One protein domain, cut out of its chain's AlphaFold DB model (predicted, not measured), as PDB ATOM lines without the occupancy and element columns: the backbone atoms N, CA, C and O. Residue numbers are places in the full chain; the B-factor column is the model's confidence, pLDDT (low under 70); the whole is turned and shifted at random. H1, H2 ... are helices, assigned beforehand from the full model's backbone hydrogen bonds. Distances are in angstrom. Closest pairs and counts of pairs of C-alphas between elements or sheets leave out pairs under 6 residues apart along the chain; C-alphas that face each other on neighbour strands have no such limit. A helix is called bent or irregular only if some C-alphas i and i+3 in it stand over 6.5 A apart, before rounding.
ATOM      1  N   LEU A 824      -4.903   2.203 -14.668       89.31
ATOM      2  CA  LEU A 824      -4.816   1.501 -15.951       89.31
ATOM      3  C   LEU A 824      -3.556   0.631 -16.059       89.31
ATOM      4  O   LEU A 824      -3.668  -0.541 -16.431       89.31
ATOM      5  N   LEU A 825      -2.377   1.177 -15.738       91.06
ATOM      6  CA  LEU A 825      -1.094   0.482 -15.889       91.06
ATOM      7  C   LEU A 825      -0.774  -0.422 -14.697       91.06
ATOM      8  O   LEU A 825      -0.490  -1.597 -14.908       91.06
ATOM      9  N   ILE A 826      -0.843   0.069 -13.456       91.12
ATOM     10  CA  ILE A 826      -0.462  -0.700 -12.256       91.12
ATOM     11  C   ILE A 826      -1.209  -2.044 -12.154       91.12
ATOM     12  O   ILE A 826      -0.538  -3.061 -11.975       91.12
ATOM     13  N   PRO A 827      -2.539  -2.137 -12.363       88.19
ATOM     14  CA  PRO A 827      -3.234  -3.428 -12.354       88.19
ATOM     15  C   PRO A 827      -2.826  -4.377 -13.495       88.19
ATOM     16  O   PRO A 827      -2.922  -5.593 -13.343       88.19
ATOM     17  N   ALA A 828      -2.365  -3.855 -14.638       88.81
ATOM     18  CA  ALA A 828      -1.814  -4.673 -15.721       88.81
ATOM     19  C   ALA A 828      -0.384  -5.154 -15.397       88.81
ATOM     20  O   ALA A 828      -0.069  -6.323 -15.614       88.81
ATOM     21  N   ILE A 829       0.440  -4.289 -14.790       90.69
ATOM     22  CA  ILE A 829       1.788  -4.608 -14.295       90.69
ATOM     23  C   ILE A 829       1.725  -5.698 -13.215       90.69
ATOM     24  O   ILE A 829       2.442  -6.688 -13.316       90.69
ATOM     25  N   LEU A 830       0.840  -5.569 -12.219       87.44
ATOM     26  CA  LEU A 830       0.688  -6.553 -11.135       87.44
ATOM     27  C   LEU A 830       0.278  -7.941 -11.655       87.44
ATOM     28  O   LEU A 830       0.794  -8.952 -11.178       87.44
ATOM     29  N   ARG A 831      -0.577  -7.994 -12.687       85.94
ATOM     30  CA  ARG A 831      -0.940  -9.236 -13.400       85.94
ATOM     31  C   ARG A 831       0.102  -9.722 -14.407       85.94
ATOM     32  O   ARG A 831      -0.074 -10.800 -14.964       85.94
ATOM     33  N   CYS A 832       1.167  -8.955 -14.639       88.50
ATOM     34  CA  CYS A 832       2.205  -9.245 -15.631       88.50
ATOM     35  C   CYS A 832       1.635  -9.412 -17.059       88.50
ATOM     36  O   CYS A 832       2.110 -10.224 -17.854       88.50
ATOM     37  N   ASP A 833       0.609  -8.619 -17.377       88.25
ATOM     38  CA  ASP A 833      -0.119  -8.596 -18.648       88.25
ATOM     39  C   ASP A 833       0.575  -7.633 -19.629       88.25
ATOM     40  O   ASP A 833       0.313  -6.424 -19.650       88.25
ATOM     41  N   SER A 834       1.528  -8.162 -20.408       90.50
ATOM     42  CA  SER A 834       2.360  -7.329 -21.289       90.50
ATOM     43  C   SER A 834       1.573  -6.706 -22.444       90.50
ATOM     44  O   SER A 834       1.917  -5.611 -22.890       90.50
ATOM     45  N   ASP A 835       0.514  -7.365 -22.915       90.69
ATOM     46  CA  ASP A 835      -0.258  -6.918 -24.075       90.69
ATOM     47  C   ASP A 835      -1.236  -5.805 -23.710       90.69
ATOM     48  O   ASP A 835      -1.350  -4.826 -24.451       90.69
ATOM     49  N   ARG A 836      -1.846  -5.854 -22.520       89.81
ATOM     50  CA  ARG A 836      -2.629  -4.725 -22.005       89.81
ATOM     51  C   ARG A 836      -1.763  -3.500 -21.723       89.81
ATOM     52  O   ARG A 836      -2.204  -2.388 -22.009       89.81
ATOM     53  N   VAL A 837      -0.536  -3.674 -21.220       92.75
ATOM     54  CA  VAL A 837       0.413  -2.552 -21.063       92.75
ATOM     55  C   VAL A 837       0.743  -1.925 -22.423       92.75
ATOM     56  O   VAL A 837       0.645  -0.704 -22.553       92.75
ATOM     57  N   LYS A 838       1.050  -2.731 -23.454       93.25
ATOM     58  CA  LYS A 838       1.249  -2.233 -24.833       93.25
ATOM     59  C   LYS A 838       0.023  -1.460 -25.319       93.25
ATOM     60  O   LYS A 838       0.165  -0.319 -25.740       93.25
ATOM     61  N   ALA A 839      -1.173  -2.040 -25.203       92.19
ATOM     62  CA  ALA A 839      -2.415  -1.431 -25.678       92.19
ATOM     63  C   ALA A 839      -2.701  -0.064 -25.027       92.19
ATOM     64  O   ALA A 839      -3.067   0.877 -25.727       92.19
ATOM     65  N   VAL A 840      -2.483   0.077 -23.712       92.19
ATOM     66  CA  VAL A 840      -2.647   1.360 -23.001       92.19
ATOM     67  C   VAL A 840      -1.630   2.403 -23.482       92.19
ATOM     68  O   VAL A 840      -2.009   3.544 -23.745       92.19
ATOM     69  N   LEU A 841      -0.359   2.024 -23.651       92.31
ATOM     70  CA  LEU A 841       0.684   2.939 -24.134       92.31
ATOM     71  C   LEU A 841       0.444   3.366 -25.593       92.31
ATOM     72  O   LEU A 841       0.528   4.553 -25.900       92.31
ATOM     73  N   THR A 842       0.073   2.431 -26.471       91.94
ATOM     74  CA  THR A 842      -0.281   2.715 -27.871       91.94
ATOM     75  C   THR A 842      -1.535   3.586 -27.976       91.94
ATOM     76  O   THR A 842      -1.564   4.503 -28.791       91.94
ATOM     77  N   SER A 843      -2.545   3.377 -27.125       90.38
ATOM     78  CA  SER A 843      -3.728   4.246 -27.064       90.38
ATOM     79  C   SER A 843      -3.363   5.681 -26.654       90.38
ATOM     80  O   SER A 843      -3.793   6.631 -27.306       90.38
ATOM     81  N   ALA A 844      -2.496   5.855 -25.648       88.69
ATOM     82  CA  ALA A 844      -1.996   7.172 -25.250       88.69
ATOM     83  C   ALA A 844      -1.121   7.843 -26.331       88.69
ATOM     84  O   ALA A 844      -1.053   9.072 -26.411       88.69
ATOM     85  N   GLU A 845      -0.463   7.059 -27.188       88.88
ATOM     86  CA  GLU A 845       0.272   7.563 -28.348       88.88
ATOM     87  C   GLU A 845      -0.668   8.015 -29.477       88.88
ATOM     88  O   GLU A 845      -0.488   9.113 -30.009       88.88
ATOM     89  N   GLN A 846      -1.688   7.214 -29.793       88.44
ATOM     90  CA  GLN A 846      -2.640   7.440 -30.887       88.44
ATOM     91  C   GLN A 846      -3.692   8.526 -30.608       88.44
ATOM     92  O   GLN A 846      -4.294   9.031 -31.554       88.44
ATOM     93  N   GLU A 847      -3.910   8.911 -29.346       88.56
ATOM     94  CA  GLU A 847      -4.852   9.977 -28.984       88.56
ATOM     95  C   GLU A 847      -4.515  11.293 -29.716       88.56
ATOM     96  O   GLU A 847      -3.420  11.848 -29.581       88.56
ATOM     97  N   THR A 848      -5.459  11.799 -30.513       83.38
ATOM     98  CA  THR A 848      -5.241  12.974 -31.377       83.38
ATOM     99  C   THR A 848      -5.636  14.284 -30.701       83.38
ATOM    100  O   THR A 848      -5.100  15.340 -31.045       83.38
ATOM    101  N   ASN A 849      -6.529  14.249 -29.708       86.81
ATOM    102  CA  ASN A 849      -6.896  15.435 -28.950       86.81
ATOM    103  C   ASN A 849      -5.828  15.732 -27.887       86.81
ATOM    104  O   ASN A 849      -5.778  15.084 -26.842       86.81
ATOM    105  N   GLY A 850      -5.003  16.759 -28.118       84.75
ATOM    106  CA  GLY A 850      -3.909  17.137 -27.213       84.75
ATOM    107  C   GLY A 850      -4.325  17.364 -25.752       84.75
ATOM    108  O   GLY A 850      -3.554  17.043 -24.851       84.75
ATOM    109  N   SER A 851      -5.553  17.835 -25.498       86.44
ATOM    110  CA  SER A 851      -6.061  18.033 -24.131       86.44
ATOM    111  C   SER A 851      -6.402  16.708 -23.434       86.44
ATOM    112  O   SER A 851      -5.997  16.493 -22.289       86.44
ATOM    113  N   THR A 852      -7.060  15.781 -24.139       85.75
ATOM    114  CA  THR A 852      -7.323  14.412 -23.668       85.75
ATOM    115  C   THR A 852      -6.020  13.639 -23.479       85.75
ATOM    116  O   THR A 852      -5.825  13.032 -22.430       85.75
ATOM    117  N   LYS A 853      -5.095  13.724 -24.445       88.06
ATOM    118  CA  LYS A 853      -3.776  13.082 -24.388       88.06
ATOM    119  C   LYS A 853      -2.971  13.544 -23.181       88.06
ATOM    120  O   LYS A 853      -2.452  12.711 -22.444       88.06
ATOM    121  N   GLN A 854      -2.889  14.853 -22.941       87.88
ATOM    122  CA  GLN A 854      -2.136  15.374 -21.802       87.88
ATOM    123  C   GLN A 854      -2.771  14.971 -20.465       87.88
ATOM    124  O   GLN A 854      -2.037  14.616 -19.543       87.88
ATOM    125  N   LYS A 855      -4.107  14.947 -20.371       88.44
ATOM    126  CA  LYS A 855      -4.809  14.429 -19.191       88.44
ATOM    127  C   LYS A 855      -4.521  12.942 -18.964       88.44
ATOM    128  O   LYS A 855      -4.110  12.576 -17.871       88.44
ATOM    129  N   LEU A 856      -4.665  12.106 -19.994       88.94
ATOM    130  CA  LEU A 856      -4.385  10.669 -19.917       88.94
ATOM    131  C   LEU A 856      -2.938  10.410 -19.474       88.94
ATOM    132  O   LEU A 856      -2.707   9.611 -18.574       88.94
ATOM    133  N   ILE A 857      -1.962  11.129 -20.035       90.19
ATOM    134  CA  ILE A 857      -0.554  11.028 -19.621       90.19
ATOM    135  C   ILE A 857      -0.372  11.436 -18.149       90.19
ATOM    136  O   ILE A 857       0.329  10.742 -17.416       90.19
ATOM    137  N   GLN A 858      -1.014  12.514 -17.685       89.94
ATOM    138  CA  GLN A 858      -0.969  12.912 -16.270       89.94
ATOM    139  C   GLN A 858      -1.591  11.858 -15.343       89.94
ATOM    140  O   GLN A 858      -1.012  11.571 -14.293       89.94
ATOM    141  N   ASP A 859      -2.712  11.252 -15.739       88.62
ATOM    142  CA  ASP A 859      -3.362  10.173 -14.991       88.62
ATOM    143  C   ASP A 859      -2.425   8.945 -14.888       88.62
ATOM    144  O   ASP A 859      -2.181   8.456 -13.783       88.62
ATOM    145  N   LEU A 860      -1.796   8.526 -16.001       91.44
ATOM    146  CA  LEU A 860      -0.832   7.412 -16.052       91.44
ATOM    147  C   LEU A 860       0.436   7.662 -15.208       91.44
ATOM    148  O   LEU A 860       0.877   6.790 -14.460       91.44
ATOM    149  N   LEU A 861       1.029   8.860 -15.289       90.44
ATOM    150  CA  LEU A 861       2.191   9.250 -14.469       90.44
ATOM    151  C   LEU A 861       1.831   9.388 -12.981       90.44
ATOM    152  O   LEU A 861       2.684   9.213 -12.099       90.44
ATOM    153  N   GLY A 862       0.566   9.707 -12.706       88.88
ATOM    154  CA  GLY A 862      -0.015   9.840 -11.380       88.88
ATOM    155  C   GLY A 862      -0.264   8.513 -10.660       88.88
ATOM    156  O   GLY A 862      -0.433   8.548  -9.436       88.88
ATOM    157  N   GLU A 863      -0.251   7.374 -11.364       92.44
ATOM    158  CA  GLU A 863      -0.504   6.049 -10.788       92.44
ATOM    159  C   GLU A 863       0.528   5.671  -9.716       92.44
ATOM    160  O   GLU A 863       1.745   5.802  -9.892       92.44
ATOM    161  N   ARG A 864       0.032   5.199  -8.572       90.88
ATOM    162  CA  ARG A 864       0.822   4.734  -7.424       90.88
ATOM    163  C   ARG A 864       0.116   3.563  -6.748       90.88
ATOM    164  O   ARG A 864      -1.110   3.559  -6.719       90.88
ATOM    165  N   CYS A 865       0.856   2.652  -6.130       91.00
ATOM    166  CA  CYS A 865       0.323   1.808  -5.056       91.00
ATOM    167  C   CYS A 865       0.943   2.198  -3.702       91.00
ATOM    168  O   CYS A 865       1.795   3.095  -3.618       91.00
ATOM    169  N   ASP A 866       0.452   1.577  -2.632       89.56
ATOM    170  CA  ASP A 866       0.897   1.817  -1.262       89.56
ATOM    171  C   ASP A 866       2.421   1.668  -1.069       89.56
ATOM    172  O   ASP A 866       3.146   1.013  -1.822       89.56
ATOM    173  N   GLY A 867       2.947   2.396  -0.081       88.31
ATOM    174  CA  GLY A 867       4.392   2.577   0.075       88.31
ATOM    175  C   GLY A 867       5.012   3.543  -0.945       88.31
ATOM    176  O   GLY A 867       6.218   3.475  -1.190       88.31
ATOM    177  N   ASN A 868       4.215   4.444  -1.534       90.88
ATOM    178  CA  ASN A 868       4.628   5.430  -2.542       90.88
ATOM    179  C   ASN A 868       5.337   4.814  -3.771       90.88
ATOM    180  O   ASN A 868       6.237   5.420  -4.357       90.88
ATOM    181  N   LYS A 869       4.960   3.591  -4.162       91.38
ATOM    182  CA  LYS A 869       5.528   2.907  -5.333       91.38
ATOM    183  C   LYS A 869       4.905   3.478  -6.609       91.38
ATOM    184  O   LYS A 869       3.684   3.566  -6.712       91.38
ATOM    185  N   ASN A 870       5.727   3.869  -7.584       93.56
ATOM    186  CA  ASN A 870       5.275   4.225  -8.940       93.56
ATOM    187  C   ASN A 870       5.347   3.021  -9.892       93.56
ATOM    188  O   ASN A 870       5.879   1.978  -9.520       93.56
ATOM    189  N   ILE A 871       4.883   3.194 -11.136       95.12
ATOM    190  CA  ILE A 871       4.869   2.140 -12.165       95.12
ATOM    191  C   ILE A 871       6.208   1.384 -12.298       95.12
ATOM    192  O   ILE A 871       6.209   0.159 -12.417       95.12
ATOM    193  N   LEU A 872       7.353   2.076 -12.194       95.31
ATOM    194  CA  LEU A 872       8.682   1.455 -12.252       95.31
ATOM    195  C   LEU A 872       9.006   0.668 -10.977       95.31
ATOM    196  O   LEU A 872       9.441  -0.474 -11.079       95.31
ATOM    197  N   HIS A 873       8.748   1.222  -9.788       93.75
ATOM    198  CA  HIS A 873       8.921   0.496  -8.519       93.75
ATOM    199  C   HIS A 873       8.047  -0.771  -8.464       93.75
ATOM    200  O   HIS A 873       8.505  -1.809  -7.986       93.75
ATOM    201  N   THR A 874       6.813  -0.713  -8.975       92.31
ATOM    202  CA  THR A 874       5.896  -1.862  -9.040       92.31
ATOM    203  C   THR A 874       6.388  -2.915 -10.039       92.31
ATOM    204  O   THR A 874       6.408  -4.102  -9.721       92.31
ATOM    205  N   THR A 875       6.877  -2.500 -11.213       92.94
ATOM    206  CA  THR A 875       7.428  -3.432 -12.219       92.94
ATOM    207  C   THR A 875       8.730  -4.081 -11.736       92.94
ATOM    208  O   THR A 875       8.933  -5.282 -11.905       92.94
ATOM    209  N   VAL A 876       9.599  -3.317 -11.067       92.00
ATOM    210  CA  VAL A 876      10.824  -3.822 -10.425       92.00
ATOM    211  C   VAL A 876      10.497  -4.830  -9.319       92.00
ATOM    212  O   VAL A 876      11.162  -5.861  -9.230       92.00
ATOM    213  N   ALA A 877       9.454  -4.590  -8.514       88.62
ATOM    214  CA  ALA A 877       8.994  -5.554  -7.512       88.62
ATOM    215  C   ALA A 877       8.513  -6.874  -8.146       88.62
ATOM    216  O   ALA A 877       8.822  -7.942  -7.624       88.62
ATOM    217  N   ALA A 878       7.830  -6.817  -9.295       86.38
ATOM    218  CA  ALA A 878       7.407  -8.005 -10.044       86.38
ATOM    219  C   ALA A 878       8.574  -8.774 -10.708       86.38
ATOM    220  O   ALA A 878       8.446  -9.961 -10.996       86.38
ATOM    221  N   CYS A 879       9.730  -8.129 -10.914       86.38
ATOM    222  CA  CYS A 879      10.942  -8.757 -11.458       86.38
ATOM    223  C   CYS A 879      11.820  -9.473 -10.411       86.38
ATOM    224  O   CYS A 879      12.820 -10.092 -10.790       86.38
ATOM    225  N   ALA A 880      11.508  -9.359  -9.116       82.62
ATOM    226  CA  ALA A 880      12.354  -9.872  -8.039       82.62
ATOM    227  C   ALA A 880      12.400 -11.420  -8.002       82.62
ATOM    228  O   ALA A 880      11.362 -12.069  -8.152       82.62
ATOM    229  N   PRO A 881      13.583 -12.043  -7.816       71.31
ATOM    230  CA  PRO A 881      13.736 -13.495  -7.783       71.31
ATOM    231  C   PRO A 881      13.218 -14.086  -6.466       71.31
ATOM    232  O   PRO A 881      13.769 -13.842  -5.398       71.31
ATOM    233  N   THR A 882      12.175 -14.904  -6.543       65.06
ATOM    234  CA  THR A 882      11.539 -15.587  -5.398       65.06
ATOM    235  C   THR A 882      12.350 -16.767  -4.850       65.06
ATOM    236  O   THR A 882      12.107 -17.231  -3.736       65.06
ATOM    237  N   SER A 883      13.345 -17.233  -5.609       56.47
ATOM    238  CA  SER A 883      14.234 -18.346  -5.280       56.47
ATOM    239  C   SER A 883      15.661 -18.062  -5.755       56.47
ATOM    240  O   SER A 883      15.866 -17.417  -6.783       56.47
ATOM    241  N   ASN A 884      16.651 -18.595  -5.032       49.47
ATOM    242  CA  ASN A 884      18.080 -18.504  -5.366       49.47
ATOM    243  C   ASN A 884      18.528 -19.539  -6.421       49.47
ATOM    244  O   ASN A 884      19.726 -19.720  -6.627       49.47
ATOM    245  N   PRO A1038      -9.329 -14.616 -15.037       52.22
ATOM    246  CA  PRO A1038      -8.360 -14.814 -13.966       52.22
ATOM    247  C   PRO A1038      -7.032 -15.323 -14.532       52.22
ATOM    248  O   PRO A1038      -6.957 -16.406 -15.114       52.22
ATOM    249  N   VAL A1039      -5.979 -14.536 -14.330       60.22
ATOM    250  CA  VAL A1039      -4.634 -14.822 -14.832       60.22
ATOM    251  C   VAL A1039      -3.905 -15.753 -13.851       60.22
ATOM    252  O   VAL A1039      -3.607 -15.362 -12.720       60.22
ATOM    253  N   ARG A1040      -3.616 -16.989 -14.283       58.56
ATOM    254  CA  ARG A1040      -2.673 -17.925 -13.640       58.56
ATOM    255  C   ARG A1040      -1.480 -18.121 -14.588       58.56
ATOM    256  O   ARG A1040      -1.543 -18.988 -15.450       58.56
ATOM    257  N   LEU A1041      -0.442 -17.295 -14.441       69.25
ATOM    258  CA  LEU A1041       0.849 -17.461 -15.129       69.25
ATOM    259  C   LEU A1041       1.786 -18.302 -14.260       69.25
ATOM    260  O   LEU A1041       1.743 -18.198 -13.030       69.25
ATOM    261  N   GLU A1042       2.672 -19.071 -14.887       70.69
ATOM    262  CA  GLU A1042       3.790 -19.694 -14.177       70.69
ATOM    263  C   GLU A1042       4.823 -18.640 -13.749       70.69
ATOM    264  O   GLU A1042       4.944 -17.570 -14.346       70.69
ATOM    265  N   GLU A1043       5.613 -18.932 -12.718       69.69
ATOM    266  CA  GLU A1043       6.566 -17.973 -12.144       69.69
ATOM    267  C   GLU A1043       7.648 -17.514 -13.145       69.69
ATOM    268  O   GLU A1043       7.986 -16.326 -13.212       69.69
ATOM    269  N   LYS A1044       8.123 -18.431 -14.000       72.94
ATOM    270  CA  LYS A1044       9.050 -18.146 -15.110       72.94
ATOM    271  C   LYS A1044       8.432 -17.199 -16.145       72.94
ATOM    272  O   LYS A1044       9.084 -16.252 -16.595       72.94
ATOM    273  N   GLU A1045       7.170 -17.425 -16.501       80.69
ATOM    274  CA  GLU A1045       6.418 -16.595 -17.446       80.69
ATOM    275  C   GLU A1045       6.149 -15.204 -16.855       80.69
ATOM    276  O   GLU A1045       6.475 -14.190 -17.470       80.69
ATOM    277  N   ARG A1046       5.689 -15.143 -15.599       81.38
ATOM    278  CA  ARG A1046       5.493 -13.910 -14.823       81.38
ATOM    279  C   ARG A1046       6.756 -13.039 -14.793       81.38
ATOM    280  O   ARG A1046       6.678 -11.837 -15.059       81.38
ATOM    281  N   LYS A1047       7.924 -13.633 -14.517       80.50
ATOM    282  CA  LYS A1047       9.224 -12.937 -14.500       80.50
ATOM    283  C   LYS A1047       9.624 -12.429 -15.889       80.50
ATOM    284  O   LYS A1047      10.086 -11.294 -16.013       80.50
ATOM    285  N   THR A1048       9.413 -13.236 -16.928       87.12
ATOM    286  CA  THR A1048       9.711 -12.877 -18.326       87.12
ATOM    287  C   THR A1048       8.832 -11.715 -18.795       87.12
ATOM    288  O   THR A1048       9.346 -10.700 -19.272       87.12
ATOM    289  N   ASN A1049       7.522 -11.798 -18.554       89.94
ATOM    290  CA  ASN A1049       6.559 -10.752 -18.887       89.94
ATOM    291  C   ASN A1049       6.845  -9.457 -18.112       89.94
ATOM    292  O   ASN A1049       6.795  -8.379 -18.696       89.94
ATOM    293  N   SER A1050       7.222  -9.541 -16.830       90.00
ATOM    294  CA  SER A1050       7.609  -8.370 -16.024       90.00
ATOM    295  C   SER A1050       8.832  -7.645 -16.596       90.00
ATOM    296  O   SER A1050       8.839  -6.418 -16.695       90.00
ATOM    297  N   GLN A1051       9.851  -8.387 -17.045       89.94
ATOM    298  CA  GLN A1051      11.023  -7.800 -17.707       89.94
ATOM    299  C   GLN A1051      10.678  -7.190 -19.074       89.94
ATOM    300  O   GLN A1051      11.235  -6.154 -19.441       89.94
ATOM    301  N   GLN A1052       9.752  -7.795 -19.825       92.31
ATOM    302  CA  GLN A1052       9.252  -7.226 -21.077       92.31
ATOM    303  C   GLN A1052       8.472  -5.926 -20.827       92.31
ATOM    304  O   GLN A1052       8.730  -4.928 -21.496       92.31
ATOM    305  N   ILE A1053       7.580  -5.907 -19.831       94.56
ATOM    306  CA  ILE A1053       6.839  -4.719 -19.376       94.56
ATOM    307  C   ILE A1053       7.799  -3.597 -18.972       94.56
ATOM    308  O   ILE A1053       7.605  -2.456 -19.384       94.56
ATOM    309  N   LEU A1054       8.871  -3.910 -18.237       94.75
ATOM    310  CA  LEU A1054       9.861  -2.912 -17.831       94.75
ATOM    311  C   LEU A1054      10.522  -2.228 -19.034       94.75
ATOM    312  O   LEU A1054      10.609  -1.002 -19.062       94.75
ATOM    313  N   LYS A1055      10.940  -3.012 -20.037       94.00
ATOM    314  CA  LYS A1055      11.507  -2.487 -21.289       94.00
ATOM    315  C   LYS A1055      10.486  -1.632 -22.043       94.00
ATOM    316  O   LYS A1055      10.801  -0.511 -22.415       94.00
ATOM    317  N   LEU A1056       9.243  -2.104 -22.177       93.88
ATOM    318  CA  LEU A1056       8.158  -1.367 -22.838       93.88
ATOM    319  C   LEU A1056       7.872  -0.007 -22.185       93.88
ATOM    320  O   LEU A1056       7.653   0.969 -22.895       93.88
ATOM    321  N   ILE A1057       7.898   0.077 -20.852       94.50
ATOM    322  CA  ILE A1057       7.727   1.345 -20.125       94.50
ATOM    323  C   ILE A1057       8.956   2.249 -20.325       94.50
ATOM    324  O   ILE A1057       8.793   3.436 -20.605       94.50
ATOM    325  N   CYS A1058      10.174   1.703 -20.218       93.56
ATOM    326  CA  CYS A1058      11.420   2.471 -20.337       93.56
ATOM    327  C   CYS A1058      11.729   2.959 -21.763       93.56
ATOM    328  O   CYS A1058      12.406   3.971 -21.904       93.56
ATOM    329  N   ASP A1059      11.243   2.272 -22.799       91.94
ATOM    330  CA  ASP A1059      11.430   2.639 -24.211       91.94
ATOM    331  C   ASP A1059      10.187   3.324 -24.828       91.94
ATOM    332  O   ASP A1059      10.216   3.726 -25.989       91.94
ATOM    333  N   SER A1060       9.096   3.511 -24.070       92.12
ATOM    334  CA  SER A1060       7.866   4.148 -24.571       92.12
ATOM    335  C   SER A1060       8.107   5.611 -24.981       92.12
ATOM    336  O   SER A1060       8.543   6.400 -24.132       92.12
ATOM    337  N   PRO A1061       7.762   6.031 -26.219       89.12
ATOM    338  CA  PRO A1061       7.944   7.413 -26.676       89.12
ATOM    339  C   PRO A1061       7.065   8.406 -25.903       89.12
ATOM    340  O   PRO A1061       7.459   9.550 -25.689       89.12
ATOM    341  N   VAL A1062       5.899   7.957 -25.425       90.06
ATOM    342  CA  VAL A1062       4.954   8.763 -24.634       90.06
ATOM    343  C   VAL A1062       5.520   9.106 -23.252       90.06
ATOM    344  O   VAL A1062       5.262  10.190 -22.731       90.06
ATOM    345  N   LEU A1063       6.302   8.195 -22.659       91.69
ATOM    346  CA  LEU A1063       6.842   8.347 -21.307       91.69
ATOM    347  C   LEU A1063       8.264   8.929 -21.266       91.69
ATOM    348  O   LEU A1063       8.636   9.452 -20.216       91.69
ATOM    349  N   GLN A1064       9.029   8.916 -22.374       91.12
ATOM    350  CA  GLN A1064      10.395   9.478 -22.421       91.12
ATOM    351  C   GLN A1064      10.536  10.861 -21.752       91.12
ATOM    352  O   GLN A1064      11.449  11.009 -20.937       91.12
ATOM    353  N   PRO A1065       9.656  11.862 -21.997       90.94
ATOM    354  CA  PRO A1065       9.832  13.203 -21.430       90.94
ATOM    355  C   PRO A1065       9.733  13.256 -19.897       90.94
ATOM    356  O   PRO A1065      10.215  14.204 -19.287       90.94
ATOM    357  N   TYR A1066       9.116  12.243 -19.283       92.94
ATOM    358  CA  TYR A1066       8.805  12.170 -17.852       92.94
ATOM    359  C   TYR A1066       9.596  11.067 -17.132       92.94
ATOM    360  O   TYR A1066       9.455  10.864 -15.924       92.94
ATOM    361  N   LEU A1067      10.431  10.325 -17.868       93.44
ATOM    362  CA  LEU A1067      11.143   9.160 -17.355       93.44
ATOM    363  C   LEU A1067      12.147   9.540 -16.251       93.44
ATOM    364  O   LEU A1067      12.330   8.774 -15.308       93.44
ATOM    365  N   PHE A1068      12.715  10.752 -16.297       93.94
ATOM    366  CA  PHE A1068      13.561  11.293 -15.226       93.94
ATOM    367  C   PHE A1068      12.837  11.372 -13.873       93.94
ATOM    368  O   PHE A1068      13.371  10.925 -12.856       93.94
ATOM    369  N   ASP A1069      11.608  11.890 -13.855       92.44
ATOM    370  CA  ASP A1069      10.821  12.055 -12.628       92.44
ATOM    371  C   ASP A1069      10.395  10.693 -12.058       92.44
ATOM    372  O   ASP A1069      10.378  10.484 -10.844       92.44
ATOM    373  N   LEU A1070      10.108   9.722 -12.932       93.81
ATOM    374  CA  LEU A1070       9.806   8.347 -12.527       93.81
ATOM    375  C   LEU A1070      11.030   7.614 -11.951       93.81
ATOM    376  O   LEU A1070      10.864   6.812 -11.028       93.81
ATOM    377  N   LEU A1071      12.231   7.881 -12.477       94.81
ATOM    378  CA  LEU A1071      13.496   7.269 -12.052       94.81
ATOM    379  C   LEU A1071      14.119   7.928 -10.810       94.81
ATOM    380  O   LEU A1071      14.832   7.259 -10.068       94.81
ATOM    381  N   SER A1072      13.861   9.214 -10.566       93.38
ATOM    382  CA  SER A1072      14.363   9.953  -9.393       93.38
ATOM    383  C   SER A1072      13.410   9.926  -8.187       93.38
ATOM    384  O   SER A1072      13.835  10.165  -7.051       93.38
ATOM    385  N   ALA A1073      12.130   9.591  -8.395       91.50
ATOM    386  CA  ALA A1073      11.156   9.396  -7.322       91.50
ATOM    387  C   ALA A1073      11.605   8.318  -6.316       91.50
ATOM    388  O   ALA A1073      12.142   7.284  -6.706       91.50
ATOM    389  N   LYS A1074      11.321   8.535  -5.024       90.31
ATOM    390  CA  LYS A1074      11.644   7.599  -3.933       90.31
ATOM    391  C   LYS A1074      10.389   6.956  -3.333       90.31
ATOM    392  O   LYS A1074       9.431   7.662  -3.014       90.31
ATOM    393  N   ASN A1075      10.426   5.645  -3.105       90.31
ATOM    394  CA  ASN A1075       9.401   4.901  -2.368       90.31
ATOM    395  C   ASN A1075       9.426   5.207  -0.844       90.31
ATOM    396  O   ASN A1075      10.237   6.001  -0.358       90.31
ATOM    397  N   ALA A1076       8.557   4.558  -0.061       87.12
ATOM    398  CA  ALA A1076       8.463   4.723   1.398       87.12
ATOM    399  C   ALA A1076       9.726   4.331   2.188       87.12
ATOM    400  O   ALA A1076       9.923   4.803   3.313       87.12
ATOM    401  N   GLU A1077      10.597   3.518   1.590       84.12
ATOM    402  CA  GLU A1077      11.896   3.112   2.135       84.12
ATOM    403  C   GLU A1077      13.035   4.069   1.741       84.12
ATOM    404  O   GLU A1077      14.176   3.861   2.149       84.12
ATOM    405  N   GLY A1078      12.740   5.124   0.972       87.12
ATOM    406  CA  GLY A1078      13.726   6.097   0.503       87.12
ATOM    407  C   GLY A1078      14.552   5.622  -0.697       87.12
ATOM    408  O   GLY A1078      15.579   6.233  -0.994       87.12
ATOM    409  N   CYS A1079      14.125   4.555  -1.375       89.94
ATOM    410  CA  CYS A1079      14.792   3.969  -2.538       89.94
ATOM    411  C   CYS A1079      14.187   4.489  -3.848       89.94
ATOM    412  O   CYS A1079      12.967   4.580  -3.946       89.94
ATOM    413  N   THR A1080      15.022   4.785  -4.849       94.38
ATOM    414  CA  THR A1080      14.599   4.942  -6.258       94.38
ATOM    415  C   THR A1080      14.317   3.573  -6.901       94.38
ATOM    416  O   THR A1080      14.666   2.551  -6.297       94.38
ATOM    417  N   PRO A1081      13.766   3.480  -8.133       95.00
ATOM    418  CA  PRO A1081      13.576   2.193  -8.806       95.00
ATOM    419  C   PRO A1081      14.881   1.403  -8.967       95.00
ATOM    420  O   PRO A1081      14.869   0.182  -8.827       95.00
ATOM    421  N   PHE A1082      16.013   2.086  -9.189       95.75
ATOM    422  CA  PHE A1082      17.329   1.442  -9.252       95.75
ATOM    423  C   PHE A1082      17.762   0.891  -7.889       95.75
ATOM    424  O   PHE A1082      18.115  -0.283  -7.781       95.75
ATOM    425  N   MET A1083      17.686   1.715  -6.835       92.88
ATOM    426  CA  MET A1083      18.008   1.283  -5.470       92.88
ATOM    427  C   MET A1083      17.128   0.096  -5.056       92.88
ATOM    428  O   MET A1083      17.638  -0.886  -4.527       92.88
ATOM    429  N   GLN A1084      15.824   0.141  -5.358       91.25
ATOM    430  CA  GLN A1084      14.905  -0.958  -5.071       91.25
ATOM    431  C   GLN A1084      15.283  -2.230  -5.842       91.25
ATOM    432  O   GLN A1084      15.287  -3.296  -5.236       91.25
ATOM    433  N   ALA A1085      15.645  -2.134  -7.129       91.56
ATOM    434  CA  ALA A1085      16.057  -3.287  -7.937       91.56
ATOM    435  C   ALA A1085      17.307  -3.982  -7.375       91.56
ATOM    436  O   ALA A1085      17.390  -5.209  -7.379       91.56
ATOM    437  N   VAL A1086      18.258  -3.205  -6.848       90.31
ATOM    438  CA  VAL A1086      19.439  -3.731  -6.152       90.31
ATOM    439  C   VAL A1086      19.055  -4.362  -4.807       90.31
ATOM    440  O   VAL A1086      19.465  -5.489  -4.528       90.31
ATOM    441  N   CYS A1087      18.219  -3.696  -4.001       86.06
ATOM    442  CA  CYS A1087      17.738  -4.227  -2.721       86.06
ATOM    443  C   CYS A1087      16.966  -5.547  -2.867       86.06
ATOM    444  O   CYS A1087      17.178  -6.452  -2.071       86.06
ATOM    445  N   CYS A1088      16.114  -5.696  -3.886       81.31
ATOM    446  CA  CYS A1088      15.380  -6.941  -4.134       81.31
ATOM    447  C   CYS A1088      16.135  -7.955  -5.012       81.31
ATOM    448  O   CYS A1088      15.529  -8.925  -5.456       81.31
ATOM    449  N   ARG A1089      17.438  -7.756  -5.277       85.56
ATOM    450  CA  ARG A1089      18.290  -8.649  -6.097       85.56
ATOM    451  C   ARG A1089      17.786  -8.854  -7.541       85.56
ATOM    452  O   ARG A1089      18.156  -9.816  -8.211       85.56
ATOM    453  N   ALA A1090      16.961  -7.943  -8.057       86.94
ATOM    454  CA  ALA A1090      16.416  -7.972  -9.415       86.94
ATOM    455  C   ALA A1090      17.426  -7.418 -10.438       86.94
ATOM    456  O   ALA A1090      17.151  -6.448 -11.146       86.94
ATOM    457  N   TYR A1091      18.622  -8.009 -10.522       88.50
ATOM    458  CA  TYR A1091      19.748  -7.432 -11.269       88.50
ATOM    459  C   TYR A1091      19.484  -7.242 -12.771       88.50
ATOM    460  O   TYR A1091      19.910  -6.241 -13.341       88.50
ATOM    461  N   THR A1092      18.709  -8.124 -13.410       89.12
ATOM    462  CA  THR A1092      18.299  -7.944 -14.816       89.12
ATOM    463  C   THR A1092      17.428  -6.701 -15.015       89.12
ATOM    464  O   THR A1092      17.598  -5.980 -15.997       89.12
ATOM    465  N   ALA A1093      16.541  -6.398 -14.062       91.88
ATOM    466  CA  ALA A1093      15.767  -5.159 -14.048       91.88
ATOM    467  C   ALA A1093      16.643  -3.944 -13.701       91.88
ATOM    468  O   ALA A1093      16.482  -2.888 -14.307       91.88
ATOM    469  N   ALA A1094      17.607  -4.098 -12.785       93.06
ATOM    470  CA  ALA A1094      18.555  -3.043 -12.428       93.06
ATOM    471  C   ALA A1094      19.408  -2.592 -13.628       93.06
ATOM    472  O   ALA A1094      19.652  -1.396 -13.770       93.06
ATOM    473  N   LEU A1095      19.807  -3.511 -14.518       94.00
ATOM    474  CA  LEU A1095      20.506  -3.183 -15.768       94.00
ATOM    475  C   LEU A1095      19.617  -2.384 -16.737       94.00
ATOM    476  O   LEU A1095      20.034  -1.329 -17.207       94.00
ATOM    477  N   VAL A1096      18.371  -2.821 -16.969       94.38
ATOM    478  CA  VAL A1096      17.411  -2.087 -17.824       94.38
ATOM    479  C   VAL A1096      17.140  -0.679 -17.279       94.38
ATOM    480  O   VAL A1096      17.140   0.288 -18.040       94.38
ATOM    481  N   ILE A1097      16.969  -0.545 -15.960       95.62
ATOM    482  CA  ILE A1097      16.830   0.752 -15.289       95.62
ATOM    483  C   ILE A1097      18.106   1.594 -15.435       95.62
ATOM    484  O   ILE A1097      18.009   2.771 -15.758       95.62
ATOM    485  N   MET A1098      19.296   1.019 -15.240       94.12
ATOM    486  CA  MET A1098      20.573   1.729 -15.380       94.12
ATOM    487  C   MET A1098      20.752   2.310 -16.788       94.12
ATOM    488  O   MET A1098      21.167   3.460 -16.933       94.12
ATOM    489  N   ASP A1099      20.410   1.552 -17.828       93.88
ATOM    490  CA  ASP A1099      20.502   2.038 -19.204       93.88
ATOM    491  C   ASP A1099      19.446   3.114 -19.505       93.88
ATOM    492  O   ASP A1099      19.761   4.094 -20.181       93.88
ATOM    493  N   ALA A1100      18.242   3.019 -18.929       93.50
ATOM    494  CA  ALA A1100      17.263   4.108 -18.957       93.50
ATOM    495  C   ALA A1100      17.790   5.378 -18.250       93.50
ATOM    496  O   ALA A1100      17.717   6.469 -18.815       93.50
ATOM    497  N   CYS A1101      18.403   5.248 -17.067       93.81
ATOM    498  CA  CYS A1101      19.030   6.362 -16.351       93.81
ATOM    499  C   CYS A1101      20.135   7.035 -17.184       93.81
ATOM    500  O   CYS A1101      20.181   8.265 -17.254       93.81
ATOM    501  N   LYS A1102      20.998   6.254 -17.854       92.62
ATOM    502  CA  LYS A1102      22.034   6.778 -18.765       92.62
ATOM    503  C   LYS A1102      21.426   7.509 -19.963       92.62
ATOM    504  O   LYS A1102      21.847   8.630 -20.234       92.62
ATOM    505  N   LYS A1103      20.439   6.910 -20.651       90.44
ATOM    506  CA  LYS A1103      19.726   7.529 -21.789       90.44
ATOM    507  C   LYS A1103      19.183   8.906 -21.399       90.44
ATOM    508  O   LYS A1103      19.495   9.896 -22.049       90.44
ATOM    509  N   VAL A1104      18.440   8.971 -20.293       90.62
ATOM    510  CA  VAL A1104      17.791  10.197 -19.801       90.62
ATOM    511  C   VAL A1104      18.799  11.247 -19.313       90.62
ATOM    512  O   VAL A1104      18.567  12.443 -19.477       90.62
ATOM    513  N   SER A1105      19.933  10.823 -18.749       90.50
ATOM    514  CA  SER A1105      20.995  11.724 -18.263       90.50
ATOM    515  C   SER A1105      22.004  12.129 -19.347       90.50
ATOM    516  O   SER A1105      22.982  12.812 -19.046       90.50
ATOM    517  N   THR A1106      21.811  11.713 -20.602       89.69
ATOM    518  CA  THR A1106      22.681  12.087 -21.723       89.69
ATOM    519  C   THR A1106      22.040  13.218 -22.521       89.69
ATOM    520  O   THR A1106      20.975  13.041 -23.106       89.69
ATOM    521  N   LYS A1107      22.702  14.375 -22.584       80.06
ATOM    522  CA  LYS A1107      22.297  15.521 -23.417       80.06
ATOM    523  C   LYS A1107      23.389  15.787 -24.444       80.06
ATOM    524  O   LYS A1107      24.563  15.828 -24.084       80.06
ATOM    525  N   ASP A1108      23.013  15.900 -25.715       78.06
ATOM    526  CA  ASP A1108      23.932  16.137 -26.842       78.06
ATOM    527  C   ASP A1108      25.142  15.173 -26.871       78.06
ATOM    528  O   ASP A1108      26.277  15.558 -27.141       78.06
ATOM    529  N   GLY A1109      24.907  13.899 -26.527       78.38
ATOM    530  CA  GLY A1109      25.941  12.856 -26.446       78.38
ATOM    531  C   GLY A1109      26.833  12.905 -25.197       78.38
ATOM    532  O   GLY A1109      27.672  12.026 -25.016       78.38
ATOM    533  N   ARG A1110      26.651  13.884 -24.299       83.56
ATOM    534  CA  ARG A1110      27.414  14.021 -23.052       83.56
ATOM    535  C   ARG A1110      26.585  13.591 -21.840       83.56
ATOM    536  O   ARG A1110      25.489  14.093 -21.608       83.56
ATOM    537  N   LEU A1111      27.145  12.684 -21.039       88.50
ATOM    538  CA  LEU A1111      26.563  12.246 -19.767       88.50
ATOM    539  C   LEU A1111      26.679  13.337 -18.694       88.50
ATOM    540  O   LEU A1111      27.782  13.726 -18.299       88.50
ATOM    541  N   ASP A1112      25.532  13.780 -18.187       90.75
ATOM    542  CA  ASP A1112      25.401  14.598 -16.985       90.75
ATOM    543  C   ASP A1112      25.475  13.685 -15.749       90.75
ATOM    544  O   ASP A1112      24.576  12.885 -15.470       90.75
ATOM    545  N   LYS A1113      26.595  13.768 -15.021       88.81
ATOM    546  CA  LYS A1113      26.862  12.918 -13.854       88.81
ATOM    547  C   LYS A1113      25.961  13.252 -12.668       88.81
ATOM    548  O   LYS A1113      25.604  12.341 -11.923       88.81
ATOM    549  N   ASP A1114      25.579  14.514 -12.500       87.94
ATOM    550  CA  ASP A1114      24.775  14.949 -11.358       87.94
ATOM    551  C   ASP A1114      23.319  14.512 -11.556       87.94
ATOM    552  O   ASP A1114      22.706  13.925 -10.660       87.94
ATOM    553  N   MET A1115      22.804  14.677 -12.779       88.88
ATOM    554  CA  MET A1115      21.501  14.157 -13.199       88.88
ATOM    555  C   MET A1115      21.435  12.622 -13.099       88.88
ATOM    556  O   MET A1115      20.448  12.077 -12.602       88.88
ATOM    557  N   LEU A1116      22.513  11.917 -13.460       91.50
ATOM    558  CA  LEU A1116      22.603  10.464 -13.302       91.50
ATOM    559  C   LEU A1116      22.566  10.040 -11.821       91.50
ATOM    560  O   LEU A1116      21.807   9.140 -11.449       91.50
ATOM    561  N   MET A1117      23.312  10.717 -10.945       91.19
ATOM    562  CA  MET A1117      23.297  10.432  -9.503       91.19
ATOM    563  C   MET A1117      21.924  10.680  -8.859       91.19
ATOM    564  O   MET A1117      21.535   9.928  -7.964       91.19
ATOM    565  N   LEU A1118      21.140  11.643  -9.360       92.06
ATOM    566  CA  LEU A1118      19.751  11.888  -8.936       92.06
ATOM    567  C   LEU A1118      18.757  10.764  -9.291       92.06
ATOM    568  O   LEU A1118      17.628  10.802  -8.809       92.06
ATOM    569  N   THR A1119      19.153   9.754 -10.070       92.25
ATOM    570  CA  THR A1119      18.332   8.553 -10.340       92.25
ATOM    571  C   THR A1119      18.892   7.290  -9.671       92.25
ATOM    572  O   THR A1119      18.139   6.438  -9.197       92.25
ATOM    573  N   ILE A1120      20.222   7.181  -9.567       92.88
ATOM    574  CA  ILE A1120      20.917   6.015  -8.996       92.88
ATOM    575  C   ILE A1120      20.961   6.058  -7.464       92.88
ATOM    576  O   ILE A1120      20.665   5.058  -6.813       92.88
ATOM    577  N   TYR A1121      21.381   7.185  -6.882       91.81
ATOM    578  CA  TYR A1121      21.551   7.349  -5.437       91.81
ATOM    579  C   TYR A1121      21.484   8.843  -5.071       91.81
ATOM    580  O   TYR A1121      22.519   9.507  -4.946       91.81
ATOM    581  N   PRO A1122      20.271   9.407  -4.925       89.38
ATOM    582  CA  PRO A1122      20.110  10.851  -4.791       89.38
ATOM    583  C   PRO A1122      20.653  11.359  -3.444       89.38
ATOM    584  O   PRO A1122      20.600  10.617  -2.454       89.38
ATOM    585  N   PRO A1123      21.073  12.632  -3.334       84.12
ATOM    586  CA  PRO A1123      21.488  13.228  -2.067       84.12
ATOM    587  C   PRO A1123      20.445  13.045  -0.949       84.12
ATOM    588  O   PRO A1123      19.235  12.967  -1.192       84.12
ATOM    589  N   GLY A1124      20.921  12.926   0.294       79.25
ATOM    590  CA  GLY A1124      20.068  12.703   1.469       79.25
ATOM    591  C   GLY A1124      19.396  11.323   1.548       79.25
ATOM    592  O   GLY A1124      18.542  11.117   2.407       79.25
ATOM    593  N   SER A1125      19.744  10.377   0.669       83.44
ATOM    594  CA  SER A1125      19.392   8.957   0.834       83.44
ATOM    595  C   SER A1125      20.149   8.333   2.012       83.44
ATOM    596  O   SER A1125      21.223   8.809   2.380       83.44
ATOM    597  N   SER A1126      19.596   7.273   2.615       80.81
ATOM    598  CA  SER A1126      20.290   6.563   3.698       80.81
ATOM    599  C   SER A1126      21.568   5.897   3.186       80.81
ATOM    600  O   SER A1126      21.545   5.276   2.124       80.81
ATOM    601  N   LEU A1127      22.643   5.951   3.982       81.62
ATOM    602  CA  LEU A1127      23.885   5.212   3.717       81.62
ATOM    603  C   LEU A1127      23.630   3.698   3.634       81.62
ATOM    604  O   LEU A1127      24.220   3.022   2.794       81.62
ATOM    605  N   ASP A1128      22.693   3.205   4.446       78.69
ATOM    606  CA  ASP A1128      22.241   1.808   4.474       78.69
ATOM    607  C   ASP A1128      21.607   1.364   3.141       78.69
ATOM    608  O   ASP A1128      21.632   0.183   2.808       78.69
ATOM    609  N   ASN A1129      21.075   2.312   2.357       82.50
ATOM    610  CA  ASN A1129      20.460   2.067   1.050       82.50
ATOM    611  C   ASN A1129      21.426   2.361  -0.121       82.50
ATOM    612  O   ASN A1129      20.988   2.428  -1.270       82.50
ATOM    613  N   SER A1130      22.718   2.601   0.136       88.94
ATOM    614  CA  SER A1130      23.707   2.824  -0.929       88.94
ATOM    615  C   SER A1130      23.793   1.589  -1.835       88.94
ATOM    616  O   SER A1130      24.119   0.515  -1.327       88.94
ATOM    617  N   PRO A1131      23.568   1.695  -3.163       88.12
ATOM    618  CA  PRO A1131      23.583   0.534  -4.051       88.12
ATOM    619  C   PRO A1131      24.881  -0.274  -3.982       88.12
ATOM    620  O   PRO A1131      24.832  -1.496  -4.008       88.12
ATOM    621  N   LEU A1132      26.033   0.387  -3.817       87.19
ATOM    622  CA  LEU A1132      27.318  -0.296  -3.635       87.19
ATOM    623  C   LEU A1132      27.367  -1.079  -2.318       87.19
ATOM    624  O   LEU A1132      27.795  -2.227  -2.308       87.19
ATOM    625  N   HIS A1133      26.890  -0.490  -1.218       82.25
ATOM    626  CA  HIS A1133      26.829  -1.180   0.071       82.25
ATOM    627  C   HIS A1133      25.896  -2.394   0.007       82.25
ATOM    628  O   HIS A1133      26.276  -3.479   0.435       82.25
ATOM    629  N   VAL A1134      24.709  -2.228  -0.584       83.00
ATOM    630  CA  VAL A1134      23.713  -3.296  -0.724       83.00
ATOM    631  C   VAL A1134      24.207  -4.411  -1.651       83.00
ATOM    632  O   VAL A1134      24.039  -5.575  -1.308       83.00
ATOM    633  N   LEU A1135      24.885  -4.098  -2.763       84.00
ATOM    634  CA  LEU A1135      25.528  -5.110  -3.615       84.00
ATOM    635  C   LEU A1135      26.551  -5.940  -2.826       84.00
ATOM    636  O   LEU A1135      26.483  -7.166  -2.855       84.00
ATOM    637  N   CYS A1136      27.427  -5.289  -2.056       78.44
ATOM    638  CA  CYS A1136      28.381  -5.980  -1.187       78.44
ATOM    639  C   CYS A1136      27.703  -6.817  -0.084       78.44
ATOM    640  O   CYS A1136      28.227  -7.854   0.302       78.44
ATOM    641  N   CYS A1137      26.545  -6.393   0.431       73.19
ATOM    642  CA  CYS A1137      25.771  -7.155   1.417       73.19
ATOM    643  C   CYS A1137      24.976  -8.322   0.800       73.19
ATOM    644  O   CYS A1137      24.701  -9.307   1.489       73.19
ATOM    645  N   ASN A1138      24.594  -8.220  -0.476       74.19
ATOM    646  CA  ASN A1138      23.918  -9.286  -1.215       74.19
ATOM    647  C   ASN A1138      24.889 -10.395  -1.640       74.19
ATOM    648  O   ASN A1138      24.477 -11.554  -1.733       74.19
ATOM    649  N   ASP A1139      26.151 -10.044  -1.897       71.00
ATOM    650  CA  ASP A1139      27.234 -10.971  -2.218       71.00
ATOM    651  C   ASP A1139      27.769 -11.671  -0.961       71.00
ATOM    652  O   ASP A1139      28.798 -11.325  -0.376       71.00
TER     653      ASP A1139
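AT A GLANCE: This is residues 824 to 884 and 1038 to 1139 of the 1196 residues of the protein "E3 ubiquitin-protein ligase UBR5" of Lingula unguis (UniProt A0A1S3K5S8). Two layers of helices make the body: H2, H5 and H8 run the same way in one layer, with H5 between the other two, and over H5 and H8 the shorter H4 and H7 run back, H4 packed on H5 and H7 on H8, while H10 packs on H7 alone at the far side. H1 packs on H4, H3 folds back from the end of H2 as a hairpin, H9 folds back from H8 as another hairpin and packs on residues 1098 to 1102 of H8, and H6 crosses H8 steeply at residues 1101 to 1104 and packs on H9 too. The printed part has 163 residues with ten named helices, H1 to H10 along the chain, and no named strand; its class is all helix. It is compact, with a radius of gyration of the C-alphas of 15.8 A, and spans 47 by 43 by 29 A.

HOW THE PARTS SIT: H5, residues 1043 to 1059, touches H8, residues 1091 to 1104, at a shallow tilt of 5 degrees, the same way; their closest C-alphas, of Cys 1058 and Ala 1100, are 6.2 A apart. H2, residues 834 to 846, touches H5 with residues 834 to 838 alone, closest at C-alphas 834 and 1053, 5.5 A. H4, residues 871 to 878, touches H5 at 21 degrees, opposite ways, with C-alphas 878 and 1050 closest at 6.0 A. H7, residues 1081 to 1087, is the hub, touching five helices; C-alphas 873 and 1081 are its closest to H4, 5.0 A. H7 and H8 form a hairpin, closest at C-alphas 1085 and 1094, 5.1 A. H10, residues 1131 to 1138, touches H7, closest at C-alphas 1083 and 1131, 5.8 A. H1, residues 826 to 830, touches H4, closest at C-alphas 826 and 871, 6.0 A, and touches H2 only at the corner. H3, residues 850 to 862, forms a hairpin with H2, closest at C-alphas 844 and 853, 6.2 A. H6, residues 1064 to 1072, is irregular, with C-alphas 1065 and 1068 7.5 A apart. H9, residues 1113 to 1120, touches H6, closest at C-alphas 1072 and 1119, 4.3 A. H2 and H8 are apart. Every O i to N i+4 pair is within hydrogen-bond range in H1, H2, H3, H4, H5, H7, H8 and H10, against 3 of 5 in H6 and 3 of 4 in H9.

IN THESE COORDINATES: H1 begins at C-alpha 826, (-0.462, -0.700, -12.256). H5 is 24.4 A from first to last C-alpha and begins at (6.566, -17.973, -12.144). H8 measures 19.7 A, H2 18.3 A and H3 17.9 A. H10 ends at C-alpha 1138, (23.918, -9.286, -1.215).

THE WHOLE: The two farthest C-alphas, of Asn 849 and Asp 1139, are 50.8 A apart. Residues 885 to 1037 are not printed, and C-alphas 884 and 1038 are 28.0 A apart across the cut. Of the links printed whole, none is long. Mean pLDDT of the printed part is 87.3; residues 882 to 884, 1038 to 1041 and 1043 are under 70.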